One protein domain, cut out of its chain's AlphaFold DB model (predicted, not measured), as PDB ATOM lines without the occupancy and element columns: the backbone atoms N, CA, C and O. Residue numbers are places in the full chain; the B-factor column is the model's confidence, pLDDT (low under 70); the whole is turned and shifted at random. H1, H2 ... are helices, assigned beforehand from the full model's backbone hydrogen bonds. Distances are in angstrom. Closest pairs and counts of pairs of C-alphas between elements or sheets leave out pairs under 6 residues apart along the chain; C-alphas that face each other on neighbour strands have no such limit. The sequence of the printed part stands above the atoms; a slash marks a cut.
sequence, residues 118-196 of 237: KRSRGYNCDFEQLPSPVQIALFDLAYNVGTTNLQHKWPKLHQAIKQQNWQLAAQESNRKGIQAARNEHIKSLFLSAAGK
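Overview. This is residues 118 to 196 of the 237 residues of the protein "Pesticin domain-containing protein" of Pseudoalteromonas tunicata D2 (UniProt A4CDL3). Four helices lie roughly side by side in a curved row, H3, H4, H5, H1, each running opposite to the next, and the short H2 crosses between the end of H1 and the start of H3. The row is a loose four-helix bundle, with H1 and H3 apart; residues 118 to 131 lie at its outside. The printed part has 79 residues with five named helices, H1 to H5, and no named strand: all helix. It is compact, with a radius of gyration of the C-alphas of 11.6 A and spans of 33 by 29 by 19 A.

Along the chain. Start at Lys 118; residues 118 to 131 have no named element. Find C-alpha 132 at (43.872, 9.195, -2.049); from there H1, residues 132 to 145, runs 20.2 A. Next come H2, residues 147 to 152, H3, residues 155 to 162, and H4, residues 166 to 171. H5, residues 180 to 194, runs 21.6 A to C-alpha 194 at (38.774, 2.958, 6.706).

Arrangement. Look at Ala 142 and Leu 150, 6.2 A apart as the closest C-alphas of H1 and H2; these helices only just touch, with 3 pairs of C-alphas within 8 A, only at the corner, about perpendicular at 90 degrees. H2 and H3 are close but not clearly touching, C-alphas 151 and 158 being closest at 7.9 A. H3 and H4 form a helical hairpin, a shallow tilt of 17 degrees, opposite ways; their closest C-alphas, Leu 157 and Ala 169, are 5.1 A apart. H4 and H5 form another, at 19 degrees, with C-alphas 170 and 187 closest at 4.4 A. H1 and H5 touch, closest at C-alphas 133 and 189, 4.9 A, opposite ways at a shallow tilt of 33 degrees, only just short of steep. H1 and H4 are near each other. Every backbone O i to N i+4 pair is within hydrogen-bond range in H1, H2, H3 and H4; in H5, 10 of 11 are.

Size, cuts and confidence. The C-alphas farthest apart are those of Ser 120 and Gln 179, 34.5 A. The printed part has no cut and no long link. Residues 195 to 196 have pLDDT under 70.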
ATOM      1  N   LYS A 118      38.587   0.198 -12.734       97.38
ATOM      2  CA  LYS A 118      37.505   0.970 -13.372       97.38
ATOM      3  C   LYS A 118      36.134   0.355 -13.163       97.38
ATOM      4  O   LYS A 118      36.011  -0.868 -13.061       97.38
ATOM      5  N   ARG A 119      35.086   1.181 -13.181       97.50
ATOM      6  CA  ARG A 119      33.708   0.736 -12.910       97.50
ATOM      7  C   ARG A 119      33.257  -0.405 -13.821       97.50
ATOM      8  O   ARG A 119      32.668  -1.372 -13.350       97.50
ATOM      9  N   SER A 120      33.633  -0.365 -15.101       97.12
ATOM     10  CA  SER A 120      33.315  -1.424 -16.072       97.12
ATOM     11  C   SER A 120      33.962  -2.786 -15.773       97.12
ATOM     12  O   SER A 120      33.596  -3.778 -16.394       97.12
ATOM     13  N   ARG A 121      34.887  -2.868 -14.807       96.62
ATOM     14  CA  ARG A 121      35.485  -4.117 -14.294       96.62
ATOM     15  C   ARG A 121      34.934  -4.542 -12.922       96.62
ATOM     16  O   ARG A 121      35.516  -5.400 -12.250       96.62
ATOM     17  N   GLY A 122      33.807  -3.958 -12.509       96.56
ATOM     18  CA  GLY A 122      33.100  -4.300 -11.272       96.56
ATOM     19  C   GLY A 122      33.635  -3.598 -10.024       96.56
ATOM     20  O   GLY A 122      33.477  -4.120  -8.926       96.56
ATOM     21  N   TYR A 123      34.304  -2.455 -10.186       98.00
ATOM     22  CA  TYR A 123      34.686  -1.568  -9.084       98.00
ATOM     23  C   TYR A 123      33.597  -0.519  -8.827       98.00
ATOM     24  O   TYR A 123      32.865  -0.147  -9.740       98.00
ATOM     25  N   ASN A 124      33.510   0.009  -7.603       95.75
ATOM     26  CA  ASN A 124      32.501   1.027  -7.263       95.75
ATOM     27  C   ASN A 124      32.749   2.381  -7.954       95.75
ATOM     28  O   ASN A 124      31.822   3.163  -8.194       95.75
ATOM     29  N   CYS A 125      34.002   2.660  -8.302       96.00
ATOM     30  CA  CYS A 125      34.422   3.863  -8.998       96.00
ATOM     31  C   CYS A 125      35.631   3.595  -9.902       96.00
ATOM     32  O   CYS A 125      36.177   2.488  -9.903       96.00
ATOM     33  N   ASP A 126      36.009   4.596 -10.694       96.69
ATOM     34  CA  ASP A 126      37.261   4.562 -11.438       96.69
ATOM     35  C   ASP A 126      38.424   4.960 -10.523       96.69
ATOM     36  O   ASP A 126      38.238   5.513  -9.434       96.69
ATOM     37  N   PHE A 127      39.640   4.643 -10.961       97.50
ATOM     38  CA  PHE A 127      40.856   4.777 -10.166       97.50
ATOM     39  C   PHE A 127      41.001   6.156  -9.507       97.50
ATOM     40  O   PHE A 127      41.297   6.238  -8.316       97.50
ATOM     41  N   GLU A 128      40.720   7.243 -10.234       95.38
ATOM     42  CA  GLU A 128      40.858   8.607  -9.703       95.38
ATOM     43  C   GLU A 128      39.884   8.947  -8.576       95.38
ATOM     44  O   GLU A 128      40.137   9.899  -7.837       95.38
ATOM     45  N   GLN A 129      38.774   8.216  -8.444       95.38
ATOM     46  CA  GLN A 129      37.811   8.447  -7.367       95.38
ATOM     47  C   GLN A 129      37.958   7.446  -6.214       95.38
ATOM     48  O   GLN A 129      37.148   7.461  -5.285       95.38
ATOM     49  N   LEU A 130      38.979   6.583  -6.233       96.75
ATOM     50  CA  LEU A 130      39.388   5.855  -5.031       96.75
ATOM     51  C   LEU A 130      39.910   6.849  -3.977       96.75
ATOM     52  O   LEU A 130      40.404   7.918  -4.339       96.75
ATOM     53  N   PRO A 131      39.859   6.529  -2.673       97.06
ATOM     54  CA  PRO A 131      40.491   7.370  -1.661       97.06
ATOM     55  C   PRO A 131      41.973   7.607  -1.982       97.06
ATOM     56  O   PRO A 131      42.683   6.665  -2.328       97.06
ATOM     57  N   SER A 132      42.463   8.838  -1.819       97.44
ATOM     58  CA  SER A 132      43.872   9.195  -2.049       97.44
ATOM     59  C   SER A 132      44.893   8.196  -1.475       97.44
ATOM     60  O   SER A 132      45.756   7.765  -2.234       97.44
ATOM     61  N   PRO A 133      44.802   7.744  -0.203       98.00
ATOM     62  CA  PRO A 133      45.754   6.758   0.312       98.00
ATOM     63  C   PRO A 133      45.675   5.396  -0.400       98.00
ATOM     64  O   PRO A 133      46.696   4.736  -0.565       98.00
ATOM     65  N   VAL A 134      44.502   4.997  -0.902       98.38
ATOM     66  CA  VAL A 134      44.345   3.775  -1.711       98.38
ATOM     67  C   VAL A 134      45.011   3.938  -3.078       98.38
ATOM     68  O   VAL A 134      45.672   3.013  -3.537       98.38
ATOM     69  N   GLN A 135      44.894   5.111  -3.712       98.44
ATOM     70  CA  GLN A 135      45.596   5.393  -4.972       98.44
ATOM     71  C   GLN A 135      47.115   5.277  -4.795       98.44
ATOM     72  O   GLN A 135      47.766   4.605  -5.591       98.44
ATOM     73  N   ILE A 136      47.661   5.861  -3.719       98.44
ATOM     74  CA  ILE A 136      49.095   5.802  -3.386       98.44
ATOM     75  C   ILE A 136      49.536   4.349  -3.157       98.44
ATOM     76  O   ILE A 136      50.534   3.908  -3.724       98.44
ATOM     77  N   ALA A 137      48.761   3.584  -2.380       98.44
ATOM     78  CA  ALA A 137      49.042   2.179  -2.100       98.44
ATOM     79  C   ALA A 137      49.075   1.315  -3.369       98.44
ATOM     80  O   ALA A 137      49.997   0.526  -3.569       98.44
ATOM     81  N   LEU A 138      48.084   1.483  -4.247       98.50
ATOM     82  CA  LEU A 138      48.013   0.756  -5.514       98.50
ATOM     83  C   LEU A 138      49.149   1.125  -6.466       98.50
ATOM     84  O   LEU A 138      49.618   0.259  -7.203       98.50
ATOM     85  N   PHE A 139      49.610   2.373  -6.423       97.88
ATOM     86  CA  PHE A 139      50.755   2.818  -7.206       97.88
ATOM     87  C   PHE A 139      52.050   2.138  -6.771       97.88
ATOM     88  O   PHE A 139      52.762   1.583  -7.604       97.88
ATOM     89  N   ASP A 140      52.328   2.113  -5.467       97.44
ATOM     90  CA  ASP A 140      53.517   1.447  -4.929       97.44
ATOM     91  C   ASP A 140      53.490  -0.073  -5.183       97.44
ATOM     92  O   ASP A 140      54.514  -0.685  -5.495       97.44
ATOM     93  N   LEU A 141      52.306  -0.695  -5.108       97.88
ATOM     94  CA  LEU A 141      52.126  -2.097  -5.489       97.88
ATOM     95  C   LEU A 141      52.413  -2.312  -6.979       97.88
ATOM     96  O   LEU A 141      53.185  -3.208  -7.318       97.88
ATOM     97  N   ALA A 142      51.835  -1.491  -7.860       97.06
ATOM     98  CA  ALA A 142      52.080  -1.559  -9.298       97.06
ATOM     99  C   ALA A 142      53.561  -1.381  -9.642       97.06
ATOM    100  O   ALA A 142      54.072  -2.135 -10.465       97.06
ATOM    101  N   TYR A 143      54.253  -0.459  -8.972       93.75
ATOM    102  CA  TYR A 143      55.683  -0.238  -9.166       93.75
ATOM    103  C   TYR A 143      56.508  -1.473  -8.800       93.75
ATOM    104  O   TYR A 143      57.362  -1.911  -9.563       93.75
ATOM    105  N   ASN A 144      56.223  -2.072  -7.639       93.25
ATOM    106  CA  ASN A 144      57.020  -3.183  -7.137       93.25
ATOM    107  C   ASN A 144      56.752  -4.508  -7.863       93.25
ATOM    108  O   ASN A 144      57.693  -5.237  -8.168       93.25
ATOM    109  N   VAL A 145      55.481  -4.860  -8.091       93.25
ATOM    110  CA  VAL A 145      55.135  -6.174  -8.662       93.25
ATOM    111  C   VAL A 145      54.773  -6.118 -10.143       93.25
ATOM    112  O   VAL A 145      54.659  -7.171 -10.770       93.25
ATOM    113  N   GLY A 146      54.604  -4.929 -10.718       94.12
ATOM    114  CA  GLY A 146      54.052  -4.730 -12.054       94.12
ATOM    115  C   GLY A 146      52.523  -4.817 -12.063       94.12
ATOM    116  O   GLY A 146      51.913  -5.652 -11.387       94.12
ATOM    117  N   THR A 147      51.880  -3.991 -12.880       97.06
ATOM    118  CA  THR A 147      50.415  -3.942 -13.051       97.06
ATOM    119  C   THR A 147      49.817  -5.254 -13.540       97.06
ATOM    120  O   THR A 147      48.767  -5.650 -13.039       97.06
ATOM    121  N   THR A 148      50.491  -5.984 -14.433       96.50
ATOM    122  CA  THR A 148      50.044  -7.315 -14.879       96.50
ATOM    123  C   THR A 148      49.959  -8.299 -13.711       96.50
ATOM    124  O   THR A 148      48.933  -8.953 -13.517       96.50
ATOM    125  N   ASN A 149      51.002  -8.390 -12.874       96.56
ATOM    126  CA  ASN A 149      50.943  -9.261 -11.701       96.56
ATOM    127  C   ASN A 149      49.902  -8.750 -10.706       96.56
ATOM    128  O   ASN A 149      49.118  -9.561 -10.224       96.56
ATOM    129  N   LEU A 150      49.845  -7.440 -10.440       97.94
ATOM    130  CA  LEU A 150      48.834  -6.845  -9.563       97.94
ATOM    131  C   LEU A 150      47.411  -7.179 -10.031       97.94
ATOM    132  O   LEU A 150      46.551  -7.471  -9.207       97.94
ATOM    133  N   GLN A 151      47.154  -7.181 -11.339       97.56
ATOM    134  CA  GLN A 151      45.849  -7.506 -11.908       97.56
ATOM    135  C   GLN A 151      45.488  -8.989 -11.742       97.56
ATOM    136  O   GLN A 151      44.335  -9.301 -11.451       97.56
ATOM    137  N   HIS A 152      46.442  -9.900 -11.943       97.50
ATOM    138  CA  HIS A 152      46.140 -11.329 -12.097       97.50
ATOM    139  C   HIS A 152      46.477 -12.196 -10.879       97.50
ATOM    140  O   HIS A 152      45.886 -13.259 -10.710       97.50
ATOM    141  N   LYS A 153      47.406 -11.766 -10.019       97.69
ATOM    142  CA  LYS A 153      47.929 -12.572  -8.900       97.69
ATOM    143  C   LYS A 153      47.452 -12.111  -7.521       97.69
ATOM    144  O   LYS A 153      47.833 -12.713  -6.524       97.69
ATOM    145  N   TRP A 154      46.601 -11.082  -7.457       98.19
ATOM    146  CA  TRP A 154      46.121 -10.490  -6.199       98.19
ATOM    147  C   TRP A 154      44.584 -10.524  -6.069       98.19
ATOM    148  O   TRP A 154      43.964  -9.497  -5.782       98.19
ATOM    149  N   PRO A 155      43.922 -11.683  -6.267       98.25
ATOM    150  CA  PRO A 155      42.459 -11.755  -6.338       98.25
ATOM    151  C   PRO A 155      41.762 -11.305  -5.045       98.25
ATOM    152  O   PRO A 155      40.732 -10.637  -5.105       98.25
ATOM    153  N   LYS A 156      42.341 -11.607  -3.876       98.69
ATOM    154  CA  LYS A 156      41.779 -11.212  -2.576       98.69
ATOM    155  C   LYS A 156      41.858  -9.703  -2.339       98.69
ATOM    156  O   LYS A 156      40.881  -9.105  -1.895       98.69
ATOM    157  N   LEU A 157      42.972  -9.071  -2.719       98.69
ATOM    158  CA  LEU A 157      43.103  -7.613  -2.693       98.69
ATOM    159  C   LEU A 157      42.067  -6.953  -3.614       98.69
ATOM    160  O   LEU A 157      41.389  -6.012  -3.207       98.69
ATOM    161  N   HIS A 158      41.889  -7.473  -4.834       98.62
ATOM    162  CA  HIS A 158      40.868  -6.974  -5.767       98.62
ATOM    163  C   HIS A 158      39.461  -7.096  -5.187       98.62
ATOM    164  O   HIS A 158      38.685  -6.142  -5.254       98.62
ATOM    165  N   GLN A 159      39.130  -8.242  -4.588       98.44
ATOM    166  CA  GLN A 159      37.846  -8.447  -3.920       98.44
ATOM    167  C   GLN A 159      37.633  -7.435  -2.785       98.44
ATOM    168  O   GLN A 159      36.575  -6.806  -2.726       98.44
ATOM    169  N   ALA A 160      38.643  -7.221  -1.939       98.44
ATOM    170  CA  ALA A 160      38.585  -6.252  -0.850       98.44
ATOM    171  C   ALA A 160      38.345  -4.820  -1.361       98.44
ATOM    172  O   ALA A 160      37.475  -4.121  -0.843       98.44
ATOM    173  N   ILE A 161      39.039  -4.401  -2.426       98.31
ATOM    174  CA  ILE A 161      38.871  -3.069  -3.034       98.31
ATOM    175  C   ILE A 161      37.473  -2.905  -3.638       98.31
ATOM    176  O   ILE A 161      36.837  -1.869  -3.436       98.31
ATOM    177  N   LYS A 162      36.956  -3.924  -4.338       98.06
ATOM    178  CA  LYS A 162      35.582  -3.911  -4.877       98.06
ATOM    179  C   LYS A 162      34.531  -3.778  -3.777       98.06
ATOM    180  O   LYS A 162      33.510  -3.133  -3.982       98.06
ATOM    181  N   GLN A 163      34.794  -4.341  -2.604       96.81
ATOM    182  CA  GLN A 163      33.925  -4.235  -1.430       96.81
ATOM    183  C   GLN A 163      34.207  -2.988  -0.575       96.81
ATOM    184  O   GLN A 163      33.522  -2.780   0.420       96.81
ATOM    185  N   GLN A 164      35.217  -2.180  -0.930       96.19
ATOM    186  CA  GLN A 164      35.751  -1.090  -0.097       96.19
ATOM    187  C   GLN A 164      36.109  -1.541   1.333       96.19
ATOM    188  O   GLN A 164      36.074  -0.754   2.279       96.19
ATOM    189  N   ASN A 165      36.474  -2.814   1.498       97.75
ATOM    190  CA  ASN A 165      36.934  -3.380   2.760       97.75
ATOM    191  C   ASN A 165      38.431  -3.099   2.917       97.75
ATOM    192  O   ASN A 165      39.286  -3.911   2.555       97.75
ATOM    193  N   TRP A 166      38.753  -1.909   3.418       98.00
ATOM    194  CA  TRP A 166      40.136  -1.448   3.477       98.00
ATOM    195  C   TRP A 166      40.979  -2.178   4.528       98.00
ATOM    196  O   TRP A 166      42.184  -2.320   4.341       98.00
ATOM    197  N   GLN A 167      40.365  -2.711   5.585       97.44
ATOM    198  CA  GLN A 167      41.041  -3.572   6.556       97.44
ATOM    199  C   GLN A 167      41.538  -4.861   5.894       97.44
ATOM    200  O   GLN A 167      42.705  -5.225   6.056       97.44
ATOM    201  N   LEU A 168      40.688  -5.518   5.097       98.00
ATOM    202  CA  LEU A 168      41.090  -6.703   4.340       98.00
ATOM    203  C   LEU A 168      42.108  -6.346   3.248       98.00
ATOM    204  O   LEU A 168      43.086  -7.064   3.067       98.00
ATOM    205  N   ALA A 169      41.940  -5.210   2.563       98.62
ATOM    206  CA  ALA A 169      42.914  -4.749   1.571       98.62
ATOM    207  C   ALA A 169      44.307  -4.531   2.191       98.62
ATOM    208  O   ALA A 169      45.308  -4.919   1.593       98.62
ATOM    209  N   ALA A 170      44.382  -3.993   3.414       98.38
ATOM    210  CA  ALA A 170      45.639  -3.874   4.147       98.38
ATOM    211  C   ALA A 170      46.279  -5.254   4.389       98.38
ATOM    212  O   ALA A 170      47.454  -5.449   4.072       98.38
ATOM    213  N   GLN A 171      45.515  -6.233   4.880       97.56
ATOM    214  CA  GLN A 171      46.006  -7.599   5.130       97.56
ATOM    215  C   GLN A 171      46.528  -8.270   3.849       97.56
ATOM    216  O   GLN A 171      47.605  -8.868   3.855       97.56
ATOM    217  N   GLU A 172      45.805  -8.102   2.744       98.31
ATOM    218  CA  GLU A 172      46.092  -8.724   1.448       98.31
ATOM    219  C   GLU A 172      47.120  -7.949   0.600       98.31
ATOM    220  O   GLU A 172      47.436  -8.378  -0.502       98.31
ATOM    221  N   SER A 173      47.663  -6.824   1.087       98.00
ATOM    222  CA  SER A 173      48.652  -5.995   0.363       98.00
ATOM    223  C   SER A 173      50.119  -6.402   0.586       98.00
ATOM    224  O   SER A 173      51.034  -5.804   0.017       98.00
ATOM    225  N   ASN A 174      50.373  -7.414   1.420       97.31
ATOM    226  CA  ASN A 174      51.722  -7.778   1.844       97.31
ATOM    227  C   ASN A 174      52.551  -8.429   0.722       97.31
ATOM    228  O   ASN A 174      52.192  -9.485   0.201       97.31
ATOM    229  N   ARG A 175      53.728  -7.870   0.430       95.62
ATOM    230  CA  ARG A 175      54.687  -8.411  -0.549       95.62
ATOM    231  C   ARG A 175      55.825  -9.166   0.132       95.62
ATOM    232  O   ARG A 175      56.231  -8.825   1.241       95.62
ATOM    233  N   LYS A 176      56.356 -10.187  -0.543       91.38
ATOM    234  CA  LYS A 176      57.529 -10.952  -0.089       91.38
ATOM    235  C   LYS A 176      58.815 -10.327  -0.638       91.38
ATOM    236  O   LYS A 176      58.789  -9.756  -1.721       91.38
ATOM    237  N   GLY A 177      59.928 -10.472   0.086       85.56
ATOM    238  CA  GLY A 177      61.256 -10.064  -0.395       85.56
ATOM    239  C   GLY A 177      61.510  -8.552  -0.429       85.56
ATOM    240  O   GLY A 177      62.433  -8.116  -1.105       85.56
ATOM    241  N   ILE A 178      60.705  -7.759   0.286       89.12
ATOM    242  CA  ILE A 178      60.897  -6.312   0.447       89.12
ATOM    243  C   ILE A 178      60.999  -5.940   1.930       89.12
ATOM    244  O   ILE A 178      60.621  -6.724   2.801       89.12
ATOM    245  N   GLN A 179      61.473  -4.725   2.212       89.56
ATOM    246  CA  GLN A 179      61.589  -4.194   3.570       89.56
ATOM    247  C   GLN A 179      60.233  -4.191   4.300       89.56
ATOM    248  O   GLN A 179      59.216  -3.767   3.742       89.56
ATOM    249  N   ALA A 180      60.224  -4.618   5.568       95.12
ATOM    250  CA  ALA A 180      59.016  -4.667   6.396       95.12
ATOM    251  C   ALA A 180      58.338  -3.291   6.513       95.12
ATOM    252  O   ALA A 180      57.130  -3.194   6.301       95.12
ATOM    253  N   ALA A 181      59.129  -2.229   6.701       95.94
ATOM    254  CA  ALA A 181      58.647  -0.850   6.778       95.94
ATOM    255  C   ALA A 181      57.836  -0.421   5.538       95.94
ATOM    256  O   ALA A 181      56.821   0.259   5.665       95.94
ATOM    257  N   ARG A 182      58.211  -0.877   4.331       97.00
ATOM    258  CA  ARG A 182      57.445  -0.595   3.105       97.00
ATOM    259  C   ARG A 182      56.085  -1.293   3.116       97.00
ATOM    260  O   ARG A 182      55.081  -0.702   2.730       97.00
ATOM    261  N   ASN A 183      56.023  -2.543   3.579       97.88
ATOM    262  CA  ASN A 183      54.746  -3.246   3.747       97.88
ATOM    263  C   ASN A 183      53.870  -2.595   4.830       97.88
ATOM    264  O   ASN A 183      52.658  -2.488   4.644       97.88
ATOM    265  N   GLU A 184      54.456  -2.158   5.942       98.00
ATOM    266  CA  GLU A 184      53.746  -1.450   7.015       98.00
ATOM    267  C   GLU A 184      53.176  -0.111   6.540       98.00
ATOM    268  O   GLU A 184      52.002   0.175   6.786       98.00
ATOM    269  N   HIS A 185      53.952   0.656   5.769       97.94
ATOM    270  CA  HIS A 185      53.493   1.899   5.152       97.94
ATOM    271  C   HIS A 185      52.249   1.678   4.284       97.94
ATOM    272  O   HIS A 185      51.219   2.321   4.495       97.94
ATOM    273  N   ILE A 186      52.283   0.700   3.371       98.06
ATOM    274  CA  ILE A 186      51.140   0.403   2.490       98.06
ATOM    275  C   ILE A 186      49.917  -0.090   3.269       98.06
ATOM    276  O   ILE A 186      48.792   0.327   2.975       98.06
ATOM    277  N   LYS A 187      50.115  -0.907   4.310       98.19
ATOM    278  CA  LYS A 187      49.028  -1.295   5.223       98.19
ATOM    279  C   LYS A 187      48.388  -0.069   5.874       98.19
ATOM    280  O   LYS A 187      47.161   0.033   5.893       98.19
ATOM    281  N   SER A 188      49.198   0.869   6.363       98.00
ATOM    282  CA  SER A 188      48.710   2.084   7.024       98.00
ATOM    283  C   SER A 188      47.880   2.969   6.085       98.00
ATOM    284  O   SER A 188      46.845   3.495   6.496       98.00
ATOM    285  N   LEU A 189      48.257   3.053   4.802       98.00
ATOM    286  CA  LEU A 189      47.494   3.778   3.785       98.00
ATOM    287  C   LEU A 189      46.093   3.181   3.619       98.00
ATOM    288  O   LEU A 189      45.103   3.909   3.731       98.00
ATOM    289  N   PHE A 190      45.978   1.862   3.440       98.31
ATOM    290  CA  PHE A 190      44.667   1.212   3.372       98.31
ATOM    291  C   PHE A 190      43.852   1.440   4.655       98.31
ATOM    292  O   PHE A 190      42.698   1.861   4.582       98.31
ATOM    293  N   LEU A 191      44.448   1.266   5.836       97.19
ATOM    294  CA  LEU A 191      43.749   1.484   7.109       97.19
ATOM    295  C   LEU A 191      43.282   2.936   7.292       97.19
ATOM    296  O   LEU A 191      42.177   3.167   7.783       97.19
ATOM    297  N   SER A 192      44.055   3.921   6.829       95.81
ATOM    298  CA  SER A 192      43.660   5.335   6.882       95.81
ATOM    299  C   SER A 192      42.414   5.641   6.039       95.81
ATOM    300  O   SER A 192      41.650   6.553   6.364       95.81
ATOM    301  N   ALA A 193      42.155   4.848   4.992       93.19
ATOM    302  CA  ALA A 193      40.939   4.955   4.193       93.19
ATOM    303  C   ALA A 193      39.702   4.426   4.940       93.19
ATOM    304  O   ALA A 193      38.601   4.916   4.699       93.19
ATOM    305  N   ALA A 194      39.869   3.486   5.882       80.19
ATOM    306  CA  ALA A 194      38.774   2.958   6.706       80.19
ATOM    307  C   ALA A 194      38.203   3.995   7.684       80.19
ATOM    308  O   ALA A 194      37.020   3.942   8.018       80.19
ATOM    309  N   GLY A 195      39.025   4.959   8.116       65.44
ATOM    310  CA  GLY A 195      38.625   6.024   9.039       65.44
ATOM    311  C   GLY A 195      37.803   7.149   8.401       65.44
ATOM    312  O   GLY A 195      37.174   7.929   9.116       65.44
ATOM    313  N   LYS A 196      37.764   7.245   7.065       56.03
ATOM    314  CA  LYS A 196      36.958   8.242   6.349       56.03
ATOM    315  C   LYS A 196      35.634   7.609   5.928       56.03
ATOM    316  O   LYS A 196      35.558   6.966   4.883       56.03
TER     317      LYS A 196